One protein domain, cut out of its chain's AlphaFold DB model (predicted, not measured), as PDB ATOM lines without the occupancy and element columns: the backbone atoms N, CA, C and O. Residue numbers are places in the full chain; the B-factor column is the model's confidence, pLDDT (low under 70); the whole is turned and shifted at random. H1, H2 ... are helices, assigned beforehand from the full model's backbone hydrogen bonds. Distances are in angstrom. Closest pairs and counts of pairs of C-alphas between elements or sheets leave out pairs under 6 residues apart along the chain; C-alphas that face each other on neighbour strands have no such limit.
ATOM      1  N   ALA A  20      20.158   3.202 -27.316       89.75
ATOM      2  CA  ALA A  20      20.351   3.103 -28.760       89.75
ATOM      3  C   ALA A  20      19.269   2.241 -29.437       89.75
ATOM      4  O   ALA A  20      18.730   2.653 -30.462       89.75
ATOM      5  N   ASP A  21      18.894   1.108 -28.833       88.62
ATOM      6  CA  ASP A  21      17.824   0.242 -29.352       88.62
ATOM      7  C   ASP A  21      16.467   0.958 -29.320       88.62
ATOM      8  O   ASP A  21      15.681   0.852 -30.256       88.62
ATOM      9  N   THR A  22      16.216   1.747 -28.270       88.38
ATOM     10  CA  THR A  22      14.988   2.549 -28.133       88.38
ATOM     11  C   THR A  22      14.882   3.612 -29.230       88.38
ATOM     12  O   THR A  22      13.795   3.837 -29.771       88.38
ATOM     13  N   ILE A  23      16.002   4.258 -29.579       91.75
ATOM     14  CA  ILE A  23      16.058   5.218 -30.689       91.75
ATOM     15  C   ILE A  23      15.829   4.503 -32.022       91.75
ATOM     16  O   ILE A  23      14.940   4.908 -32.769       91.75
ATOM     17  N   ALA A  24      16.554   3.413 -32.290       90.56
ATOM     18  CA  ALA A  24      16.425   2.646 -33.530       90.56
ATOM     19  C   ALA A  24      14.987   2.144 -33.749       90.56
ATOM     20  O   ALA A  24      14.387   2.405 -34.790       90.56
ATOM     21  N   GLN A  25      14.384   1.527 -32.727       89.69
ATOM     22  CA  GLN A  25      12.992   1.078 -32.771       89.69
ATOM     23  C   GLN A  25      12.021   2.254 -32.957       89.69
ATOM     24  O   GLN A  25      11.032   2.153 -33.684       89.69
ATOM     25  N   GLY A  26      12.282   3.392 -32.308       88.75
ATOM     26  CA  GLY A  26      11.474   4.597 -32.466       88.75
ATOM     27  C   GLY A  26      11.489   5.144 -33.896       88.75
ATOM     28  O   GLY A  26      10.456   5.608 -34.375       88.75
ATOM     29  N   ILE A  27      12.626   5.065 -34.584       91.19
ATOM     30  CA  ILE A  27      12.768   5.495 -35.981       91.19
ATOM     31  C   ILE A  27      12.086   4.498 -36.920       91.19
ATOM     32  O   ILE A  27      11.292   4.912 -37.767       91.19
ATOM     33  N   GLU A  28      12.310   3.197 -36.721       91.12
ATOM     34  CA  GLU A  28      11.691   2.122 -37.510       91.12
ATOM     35  C   GLU A  28      10.158   2.174 -37.446       91.12
ATOM     36  O   GLU A  28       9.473   2.062 -38.461       91.12
ATOM     37  N   THR A  29       9.608   2.430 -36.257       89.06
ATOM     38  CA  THR A  29       8.157   2.571 -36.038       89.06
ATOM     39  C   THR A  29       7.593   3.925 -36.481       89.06
ATOM     40  O   THR A  29       6.387   4.145 -36.395       89.06
ATOM     41  N   GLY A  30       8.438   4.850 -36.954       87.06
ATOM     42  CA  GLY A  30       8.030   6.184 -37.396       87.06
ATOM     43  C   GLY A  30       7.642   7.147 -36.267       87.06
ATOM     44  O   GLY A  30       7.085   8.208 -36.541       87.06
ATOM     45  N   ARG A  31       7.937   6.815 -35.006       87.06
ATOM     46  CA  ARG A  31       7.724   7.705 -33.850       87.06
ATOM     47  C   ARG A  31       8.787   8.804 -33.785       87.06
ATOM     48  O   ARG A  31       8.476   9.957 -33.484       87.06
ATOM     49  N   LEU A  32      10.041   8.443 -34.049       90.31
ATOM     50  CA  LEU A  32      11.205   9.318 -33.918       90.31
ATOM     51  C   LEU A  32      11.728   9.805 -35.265       90.31
ATOM     52  O   LEU A  32      11.559   9.144 -36.290       90.31
ATOM     53  N   ASP A  33      12.332  10.992 -35.252       90.31
ATOM     54  CA  ASP A  33      12.919  11.595 -36.444       90.31
ATOM     55  C   ASP A  33      14.153  10.785 -36.901       90.31
ATOM     56  O   ASP A  33      15.065  10.573 -36.097       90.31
ATOM     57  N   PRO A  34      14.229  10.348 -38.176       92.12
ATOM     58  CA  PRO A  34      15.388   9.629 -38.704       92.12
ATOM     59  C   PRO A  34      16.720  10.383 -38.573       92.12
ATOM     60  O   PRO A  34      17.774   9.757 -38.514       92.12
ATOM     61  N   HIS A  35      16.713  11.718 -38.476       91.88
ATOM     62  CA  HIS A  35      17.941  12.500 -38.289       91.88
ATOM     63  C   HIS A  35      18.677  12.170 -36.984       91.88
ATOM     64  O   HIS A  35      19.871  12.460 -36.882       91.88
ATOM     65  N   LEU A  36      18.012  11.534 -36.012       92.81
ATOM     66  CA  LEU A  36      18.651  11.059 -34.785       92.81
ATOM     67  C   LEU A  36      19.696   9.951 -35.035       92.81
ATOM     68  O   LEU A  36      20.570   9.762 -34.193       92.81
ATOM     69  N   GLU A  37      19.680   9.270 -36.188       90.19
ATOM     70  CA  GLU A  37      20.723   8.297 -36.578       90.19
ATOM     71  C   GLU A  37      22.094   8.939 -36.815       90.19
ATOM     72  O   GLU A  37      23.110   8.246 -36.822       90.19
ATOM     73  N   ARG A  38      22.150  10.262 -37.006       91.62
ATOM     74  CA  ARG A  38      23.404  10.985 -37.273       91.62
ATOM     75  C   ARG A  38      24.313  11.096 -36.046       91.62
ATOM     76  O   ARG A  38      25.472  11.464 -36.209       91.62
ATOM     77  N   PHE A  39      23.787  10.823 -34.857       95.94
ATOM     78  CA  PHE A  39      24.516  10.892 -33.594       95.94
ATOM     79  C   PHE A  39      25.286   9.598 -33.310       95.94
ATOM     80  O   PHE A  39      24.881   8.500 -33.698       95.94
ATOM     81  N   GLU A  40      26.353   9.695 -32.523       94.94
ATOM     82  CA  GLU A  40      27.094   8.567 -31.965       94.94
ATOM     83  C   GLU A  40      26.297   7.894 -30.829       94.94
ATOM     84  O   GLU A  40      26.656   7.957 -29.648       94.94
ATOM     85  N   LEU A  41      25.205   7.204 -31.175       93.38
ATOM     86  CA  LEU A  41      24.295   6.568 -30.211       93.38
ATOM     87  C   LEU A  41      24.998   5.693 -29.154       93.38
ATOM     88  O   LEU A  41      24.622   5.795 -27.985       93.38
ATOM     89  N   PRO A  42      26.043   4.891 -29.468       92.44
ATOM     90  CA  PRO A  42      26.752   4.122 -28.444       92.44
ATOM     91  C   PRO A  42      27.433   4.992 -27.380       92.44
ATOM     92  O   PRO A  42      27.539   4.585 -26.221       92.44
ATOM     93  N   ARG A  43      27.904   6.187 -27.752       92.81
ATOM     94  CA  ARG A  43      28.514   7.145 -26.824       92.81
ATOM     95  C   ARG A  43      27.445   7.787 -25.945       92.81
ATOM     96  O   ARG A  43      27.596   7.773 -24.724       92.81
ATOM     97  N   LEU A  44      26.360   8.280 -26.542       93.50
ATOM     98  CA  LEU A  44      25.256   8.910 -25.809       93.50
ATOM     99  C   LEU A  44      24.552   7.919 -24.870       93.50
ATOM    100  O   LEU A  44      24.271   8.250 -23.721       93.50
ATOM    101  N   ALA A  45      24.361   6.671 -25.306       91.56
ATOM    102  CA  ALA A  45      23.769   5.612 -24.491       91.56
ATOM    103  C   ALA A  45      24.565   5.343 -23.204       91.56
ATOM    104  O   ALA A  45      23.965   5.143 -22.150       91.56
ATOM    105  N   ARG A  46      25.907   5.394 -23.253       91.62
ATOM    106  CA  ARG A  46      26.752   5.249 -22.051       91.62
ATOM    107  C   ARG A  46      26.550   6.391 -21.059       91.62
ATOM    108  O   ARG A  46      26.638   6.153 -19.859       91.62
ATOM    109  N   VAL A  47      26.313   7.608 -21.547       92.31
ATOM    110  CA  VAL A  47      26.032   8.774 -20.698       92.31
ATOM    111  C   VAL A  47      24.662   8.622 -20.046       92.31
ATOM    112  O   VAL A  47      24.567   8.692 -18.824       92.31
ATOM    113  N   VAL A  48      23.631   8.300 -20.834       89.94
ATOM    114  CA  VAL A  48      22.268   8.044 -20.340       89.94
ATOM    115  C   VAL A  48      22.254   6.939 -19.283       89.94
ATOM    116  O   VAL A  48      21.642   7.103 -18.236       89.94
ATOM    117  N   GLN A  49      22.962   5.832 -19.518       87.12
ATOM    118  CA  GLN A  49      22.985   4.690 -18.602       87.12
ATOM    119  C   GLN A  49      23.660   4.999 -17.257       87.12
ATOM    120  O   GLN A  49      23.367   4.347 -16.261       87.12
ATOM    121  N   ARG A  50      24.577   5.972 -17.221       87.00
ATOM    122  CA  ARG A  50      25.286   6.388 -15.999       87.00
ATOM    123  C   ARG A  50      24.585   7.517 -15.254       87.00
ATOM    124  O   ARG A  50      25.028   7.873 -14.166       87.00
ATOM    125  N   ARG A  51      23.555   8.117 -15.850       83.00
ATOM    126  CA  ARG A  51      22.895   9.301 -15.319       83.00
ATOM    127  C   ARG A  51      21.528   8.933 -14.762       83.00
ATOM    128  O   ARG A  51      20.579   8.717 -15.510       83.00
ATOM    129  N   GLU A  52      21.421   8.927 -13.441       75.44
ATOM    130  CA  GLU A  52      20.126   8.980 -12.768       75.44
ATOM    131  C   GLU A  52      19.659  10.437 -12.695       75.44
ATOM    132  O   GLU A  52      20.459  11.360 -12.532       75.44
ATOM    133  N   THR A  53      18.361  10.662 -12.875       73.81
ATOM    134  CA  THR A  53      17.768  11.990 -12.728       73.81
ATOM    135  C   THR A  53      16.344  11.861 -12.222       73.81
ATOM    136  O   THR A  53      15.559  11.069 -12.747       73.81
ATOM    137  N   THR A  54      16.028  12.653 -11.206       72.25
ATOM    138  CA  THR A  54      14.683  12.769 -10.643       72.25
ATOM    139  C   THR A  54      13.934  13.958 -11.220       72.25
ATOM    140  O   THR A  54      12.744  14.085 -10.991       72.25
ATOM    141  N   ILE A  55      14.587  14.806 -12.026       71.19
ATOM    142  CA  ILE A  55      14.081  16.097 -12.530       71.19
ATOM    143  C   ILE A  55      12.708  15.995 -13.214       71.19
ATOM    144  O   ILE A  55      11.916  16.934 -13.188       71.19
ATOM    145  N   LEU A  56      12.409  14.834 -13.797       70.31
ATOM    146  CA  LEU A  56      11.162  14.538 -14.499       70.31
ATOM    147  C   LEU A  56      10.189  13.669 -13.683       70.31
ATOM    148  O   LEU A  56       9.327  13.003 -14.261       70.31
ATOM    149  N   ASP A  57      10.339  13.625 -12.360       67.00
ATOM    150  CA  ASP A  57       9.454  12.887 -11.451       67.00
ATOM    151  C   ASP A  57       8.254  13.727 -10.979       67.00
ATOM    152  O   ASP A  57       7.473  13.269 -10.146       67.00
ATOM    153  N   ASN A  58       8.052  14.931 -11.526       62.00
ATOM    154  CA  ASN A  58       6.835  15.715 -11.303       62.00
ATOM    155  C   ASN A  58       5.613  15.108 -12.020       62.00
ATOM    156  O   ASN A  58       5.722  14.274 -12.923       62.00
ATOM    157  N   THR A  59       4.414  15.488 -11.577       50.97
ATOM    158  CA  THR A  59       3.143  14.884 -12.019       50.97
ATOM    159  C   THR A  59       2.903  15.014 -13.528       50.97
ATOM    160  O   THR A  59       2.473  14.043 -14.154       50.97
ATOM    161  N   ASP A  60       3.281  16.137 -14.133       53.00
ATOM    162  CA  ASP A  60       3.052  16.388 -15.562       53.00
ATOM    163  C   ASP A  60       4.014  15.585 -16.450       53.00
ATOM    164  O   ASP A  60       3.623  15.032 -17.482       53.00
ATOM    165  N   CYS A  61       5.264  15.417 -16.009       59.50
ATOM    166  CA  CYS A  61       6.243  14.581 -16.699       59.50
ATOM    167  C   CYS A  61       5.968  13.081 -16.509       59.50
ATOM    168  O   CYS A  61       6.275  12.290 -17.404       59.50
ATOM    169  N   ARG A  62       5.351  12.669 -15.390       59.09
ATOM    170  CA  ARG A  62       4.998  11.262 -15.115       59.09
ATOM    171  C   ARG A  62       3.954  10.710 -16.078       59.09
ATOM    172  O   ARG A  62       4.163   9.634 -16.637       59.09
ATOM    173  N   THR A  63       2.876  11.456 -16.318       52.94
ATOM    174  CA  THR A  63       1.826  11.056 -17.272       52.94
ATOM    175  C   THR A  63       2.397  10.895 -18.681       52.94
ATOM    176  O   THR A  63       2.062   9.948 -19.389       52.94
ATOM    177  N   PHE A  64       3.321  11.774 -19.075       57.78
ATOM    178  CA  PHE A  64       3.963  11.700 -20.383       57.78
ATOM    179  C   PHE A  64       4.970  10.543 -20.503       57.78
ATOM    180  O   PHE A  64       4.948   9.810 -21.492       57.78
ATOM    181  N   ARG A  65       5.815  10.324 -19.490       63.56
ATOM    182  CA  ARG A  65       6.785   9.215 -19.473       63.56
ATOM    183  C   ARG A  65       6.114   7.847 -19.556       63.56
ATOM    184  O   ARG A  65       6.648   6.947 -20.199       63.56
ATOM    185  N   ALA A  66       4.927   7.708 -18.965       57.53
ATOM    186  CA  ALA A  66       4.126   6.493 -19.076       57.53
ATOM    187  C   ALA A  66       3.698   6.183 -20.528       57.53
ATOM    188  O   ALA A  66       3.492   5.020 -20.864       57.53
ATOM    189  N   LEU A  67       3.605   7.199 -21.397       56.38
ATOM    190  CA  LEU A  67       3.217   7.053 -22.805       56.38
ATOM    191  C   LEU A  67       4.412   6.889 -23.756       56.38
ATOM    192  O   LEU A  67       4.258   6.293 -24.819       56.38
ATOM    193  N   SER A  68       5.593   7.415 -23.410       63.88
ATOM    194  CA  SER A  68       6.763   7.393 -24.300       63.88
ATOM    195  C   SER A  68       7.634   6.138 -24.178       63.88
ATOM    196  O   SER A  68       8.431   5.882 -25.079       63.88
ATOM    197  N   ASN A  69       7.471   5.346 -23.108       72.81
ATOM    198  CA  ASN A  69       8.307   4.180 -22.781       72.81
ATOM    199  C   ASN A  69       9.818   4.509 -22.733       72.81
ATOM    200  O   ASN A  69      10.664   3.694 -23.097       72.81
ATOM    201  N   GLU A  70      10.163   5.729 -22.308       80.31
ATOM    202  CA  GLU A  70      11.540   6.226 -22.196       80.31
ATOM    203  C   GLU A  70      11.938   6.386 -20.721       80.31
ATOM    204  O   GLU A  70      11.145   6.836 -19.887       80.31
ATOM    205  N   SER A  71      13.193   6.067 -20.384       83.88
ATOM    206  CA  SER A  71      13.761   6.456 -19.086       83.88
ATOM    207  C   SER A  71      13.849   7.989 -18.995       83.88
ATOM    208  O   SER A  71      13.946   8.648 -20.032       83.88
ATOM    209  N   PRO A  72      13.844   8.603 -17.797       84.00
ATOM    210  CA  PRO A  72      13.886  10.063 -17.695       84.00
ATOM    211  C   PRO A  72      15.165  10.648 -18.313       84.00
ATOM    212  O   PRO A  72      15.092  11.599 -19.085       84.00
ATOM    213  N   ALA A  73      16.323  10.022 -18.085       88.94
ATOM    214  CA  ALA A  73      17.565  10.407 -18.755       88.94
ATOM    215  C   ALA A  73      17.509  10.177 -20.279       88.94
ATOM    216  O   ALA A  73      17.996  11.003 -21.046       88.94
ATOM    217  N   GLY A  74      16.874   9.095 -20.742       91.38
ATOM    218  CA  GLY A  74      16.679   8.841 -22.172       91.38
ATOM    219  C   GLY A  74      15.798   9.900 -22.840       91.38
ATOM    220  O   GLY A  74      16.128  10.379 -23.921       91.38
ATOM    221  N   LEU A  75      14.729  10.325 -22.168       88.94
ATOM    222  CA  LEU A  75      13.844  11.398 -22.614       88.94
ATOM    223  C   LEU A  75      14.591  12.737 -22.741       88.94
ATOM    224  O   LEU A  75      14.491  13.408 -23.773       88.94
ATOM    225  N   LEU A  76      15.381  13.113 -21.730       91.94
ATOM    226  CA  LEU A  76      16.207  14.323 -21.791       91.94
ATOM    227  C   LEU A  76      17.245  14.241 -22.914       91.94
ATOM    228  O   LEU A  76      17.413  15.208 -23.653       91.94
ATOM    229  N   MET A  77      17.900  13.089 -23.089       95.31
ATOM    230  CA  MET A  77      18.896  12.907 -24.147       95.31
ATOM    231  C   MET A  77      18.262  12.975 -25.537       95.31
ATOM    232  O   MET A  77      18.772  13.687 -26.396       95.31
ATOM    233  N   ARG A  78      17.115  12.320 -25.764       94.25
ATOM    234  CA  ARG A  78      16.376  12.446 -27.030       94.25
ATOM    235  C   ARG A  78      16.016  13.901 -27.310       94.25
ATOM    236  O   ARG A  78      16.194  14.365 -28.434       94.25
ATOM    237  N   THR A  79      15.509  14.609 -26.303       93.75
ATOM    238  CA  THR A  79      15.165  16.030 -26.436       93.75
ATOM    239  C   THR A  79      16.406  16.827 -26.833       93.75
ATOM    240  O   THR A  79      16.368  17.570 -27.810       93.75
ATOM    241  N   ALA A  80      17.525  16.627 -26.135       96.75
ATOM    242  CA  ALA A  80      18.789  17.296 -26.419       96.75
ATOM    243  C   ALA A  80      19.289  17.021 -27.845       96.75
ATOM    244  O   ALA A  80      19.663  17.956 -28.550       96.75
ATOM    245  N   MET A  81      19.227  15.764 -28.299       96.88
ATOM    246  CA  MET A  81      19.549  15.378 -29.674       96.88
ATOM    247  C   MET A  81      18.633  16.090 -30.673       96.88
ATOM    248  O   MET A  81      19.124  16.729 -31.596       96.88
ATOM    249  N   GLY A  82      17.316  16.059 -30.454       95.00
ATOM    250  CA  GLY A  82      16.337  16.731 -31.310       95.00
ATOM    251  C   GLY A  82      16.588  18.234 -31.447       95.00
ATOM    252  O   GLY A  82      16.490  18.781 -32.542       95.00
ATOM    253  N   LEU A  83      16.974  18.894 -30.352       95.75
ATOM    254  CA  LEU A  83      17.339  20.311 -30.346       95.75
ATOM    255  C   LEU A  83      18.710  20.577 -30.982       95.75
ATOM    256  O   LEU A  83      18.948  21.687 -31.443       95.75
ATOM    257  N   ALA A  84      19.609  19.594 -31.024       96.69
ATOM    258  CA  ALA A  84      20.962  19.726 -31.567       96.69
ATOM    259  C   ALA A  84      21.118  19.217 -33.014       96.69
ATOM    260  O   ALA A  84      22.177  19.407 -33.607       96.69
ATOM    261  N   CYS A  85      20.093  18.598 -33.616       92.06
ATOM    262  CA  CYS A  85      20.157  17.946 -34.938       92.06
ATOM    263  C   CYS A  85      20.754  18.803 -36.071       92.06
ATOM    264  O   CYS A  85      21.342  18.272 -37.019       92.06
ATOM    265  N   HIS A  86      20.570  20.123 -35.998       90.31
ATOM    266  CA  HIS A  86      21.015  21.081 -37.014       90.31
ATOM    267  C   HIS A  86      22.227  21.914 -36.579       90.31
ATOM    268  O   HIS A  86      22.606  22.860 -37.266       90.31
ATOM    269  N   GLU A  87      22.842  21.566 -35.453       94.75
ATOM    270  CA  GLU A  87      24.067  22.198 -34.975       94.75
ATOM    271  C   GLU A  87      25.286  21.681 -35.739       94.75
ATOM    272  O   GLU A  87      25.289  20.576 -36.285       94.75
ATOM    273  N   SER A  88      26.355  22.478 -35.775       92.44
ATOM    274  CA  SER A  88      27.591  22.112 -36.479       92.44
ATOM    275  C   SER A  88      28.312  20.922 -35.835       92.44
ATOM    276  O   SER A  88      28.925  20.121 -36.540       92.44
ATOM    277  N   ARG A  89      28.224  20.793 -34.505       94.75
ATOM    278  CA  ARG A  89      28.759  19.682 -33.699       94.75
ATOM    279  C   ARG A  89      27.613  19.049 -32.895       94.75
ATOM    280  O   ARG A  89      27.493  19.327 -31.701       94.75
ATOM    281  N   PRO A  90      26.742  18.252 -33.541       94.75
ATOM    282  CA  PRO A  90      25.482  17.808 -32.949       94.75
ATOM    283  C   PRO A  90      25.689  16.985 -31.672       94.75
ATOM    284  O   PRO A  90      25.056  17.280 -30.666       94.75
ATOM    285  N   ASP A  91      26.621  16.027 -31.658       95.50
ATOM    286  CA  ASP A  91      26.894  15.181 -30.485       95.50
ATOM    287  C   ASP A  91      27.349  15.960 -29.252       95.50
ATOM    288  O   ASP A  91      26.867  15.726 -28.146       95.50
ATOM    289  N   GLU A  92      28.274  16.902 -29.430       96.81
ATOM    290  CA  GLU A  92      28.776  17.725 -28.327       96.81
ATOM    291  C   GLU A  92      27.696  18.656 -27.798       96.81
ATOM    292  O   GLU A  92      27.546  18.806 -26.586       96.81
ATOM    293  N   GLN A  93      26.903  19.233 -28.700       96.50
ATOM    294  CA  GLN A  93      25.827  20.122 -28.308       96.50
ATOM    295  C   GLN A  93      24.687  19.363 -27.613       96.50
ATOM    296  O   GLN A  93      24.138  19.868 -26.636       96.50
ATOM    297  N   ALA A  94      24.365  18.145 -28.059       97.50
ATOM    298  CA  ALA A  94      23.390  17.285 -27.395       97.50
ATOM    299  C   ALA A  94      23.858  16.867 -25.999       97.50
ATOM    300  O   ALA A  94      23.063  16.905 -25.067       97.50
ATOM    301  N   LEU A  95      25.138  16.523 -25.821       96.75
ATOM    302  CA  LEU A  95      25.686  16.235 -24.493       96.75
ATOM    303  C   LEU A  95      25.584  17.451 -23.568       96.75
ATOM    304  O   LEU A  95      25.070  17.325 -22.461       96.75
ATOM    305  N   HIS A  96      25.977  18.630 -24.050       96.50
ATOM    306  CA  HIS A  96      25.898  19.874 -23.282       96.50
ATOM    307  C   HIS A  96      24.457  20.238 -22.890       96.50
ATOM    308  O   HIS A  96      24.167  20.554 -21.738       96.50
ATOM    309  N   PHE A  97      23.517  20.156 -23.837       97.25
ATOM    310  CA  PHE A  97      22.095  20.391 -23.569       97.25
ATOM    311  C   PHE A  97      21.510  19.360 -22.602       97.25
ATOM    312  O   PHE A  97      20.706  19.711 -21.740       97.25
ATOM    313  N   PHE A  98      21.905  18.094 -22.738       95.88
ATOM    314  CA  PHE A  98      21.499  17.036 -21.827       95.88
ATOM    315  C   PHE A  98      21.989  17.304 -20.405       95.88
ATOM    316  O   PHE A  98      21.193  17.174 -19.483       95.88
ATOM    317  N   GLU A  99      23.251  17.696 -20.226       93.38
ATOM    318  CA  GLU A  99      23.828  17.997 -18.911       93.38
ATOM    319  C   GLU A  99      23.066  19.131 -18.221       93.38
ATOM    320  O   GLU A  99      22.569  18.927 -17.118       93.38
ATOM    321  N   LEU A 100      22.824  20.253 -18.909       92.31
ATOM    322  CA  LEU A 100      22.040  21.367 -18.357       92.31
ATOM    323  C   LEU A 100      20.630  20.956 -17.911       92.31
ATOM    324  O   LEU A 100      20.167  21.374 -16.847       92.31
ATOM    325  N   MET A 101      19.944  20.125 -18.704       91.50
ATOM    326  CA  MET A 101      18.617  19.622 -18.337       91.50
ATOM    327  C   MET A 101      18.668  18.592 -17.210       91.50
ATOM    328  O   MET A 101      17.797  18.587 -16.349       91.50
ATOM    329  N   ALA A 102      19.667  17.710 -17.213       88.75
ATOM    330  CA  ALA A 102      19.820  16.643 -16.232       88.75
ATOM    331  C   ALA A 102      20.401  17.131 -14.895       88.75
ATOM    332  O   ALA A 102      20.284  16.410 -13.900       88.75
ATOM    333  N   ASP A 103      21.040  18.303 -14.869       86.88
ATOM    334  CA  ASP A 103      21.446  19.036 -13.665       86.88
ATOM    335  C   ASP A 103      20.304  19.901 -13.110       86.88
ATOM    336  O   ASP A 103      20.295  20.207 -11.923       86.88
ATOM    337  N   GLY A 104      19.303  20.238 -13.930       84.31
ATOM    338  CA  GLY A 104      18.145  21.038 -13.514       84.31
ATOM    339  C   GLY A 104      18.387  22.541 -13.574       84.31
ATOM    340  O   GLY A 104      17.616  23.304 -12.995       84.31
TER     341      GLY A 104
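Overview. This is residues 20 to 104 of the 541 residues of the protein "Ribonucleoside-diphosphate reductase" of Kushneria sinocarnis (UniProt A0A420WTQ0). H5 runs through the middle of an up-and-down bundle, each helix running against the one before: H3 crosses its first part and H6 folds back along it as a hairpin. H1 and H2 make a corner at one side; H4 lies off past the beginning of H5. The printed part, 85 residues with six named helices, is all helix and compact, radius of gyration of the C-alphas 12.2 A, spans 34 by 29 by 21 A.

Along the chain. H1, residues 20 to 28, begins at C-alpha 20 (20.351, 3.103, -28.760). H2 is residues 34 to 38, H3 41 to 50, H4 59 to 68, H5 72 to 84, 18.3 A long, and H6 90 to 103, 19.7 A, ending at C-alpha 103 (21.446, 19.036, -13.665).

Arrangement. H5 and H6 touch, closest C-alphas Ala 80 and Ala 94, 4.7 A, at a steep tilt of 42 degrees. H4 is close to H5 but not clearly touching, closest C-alphas Arg 65 and Pro 72, 7.4 A. Every O i to N i+4 pair is within hydrogen-bond range in H1, H3, H5 and H6; H4 has 4 of 6, H2 0 of 1 but 2 of 2 O i to N i+3.

Size, cuts and confidence. The printed part has no cut; residues 57 to 68 are under pLDDT 70.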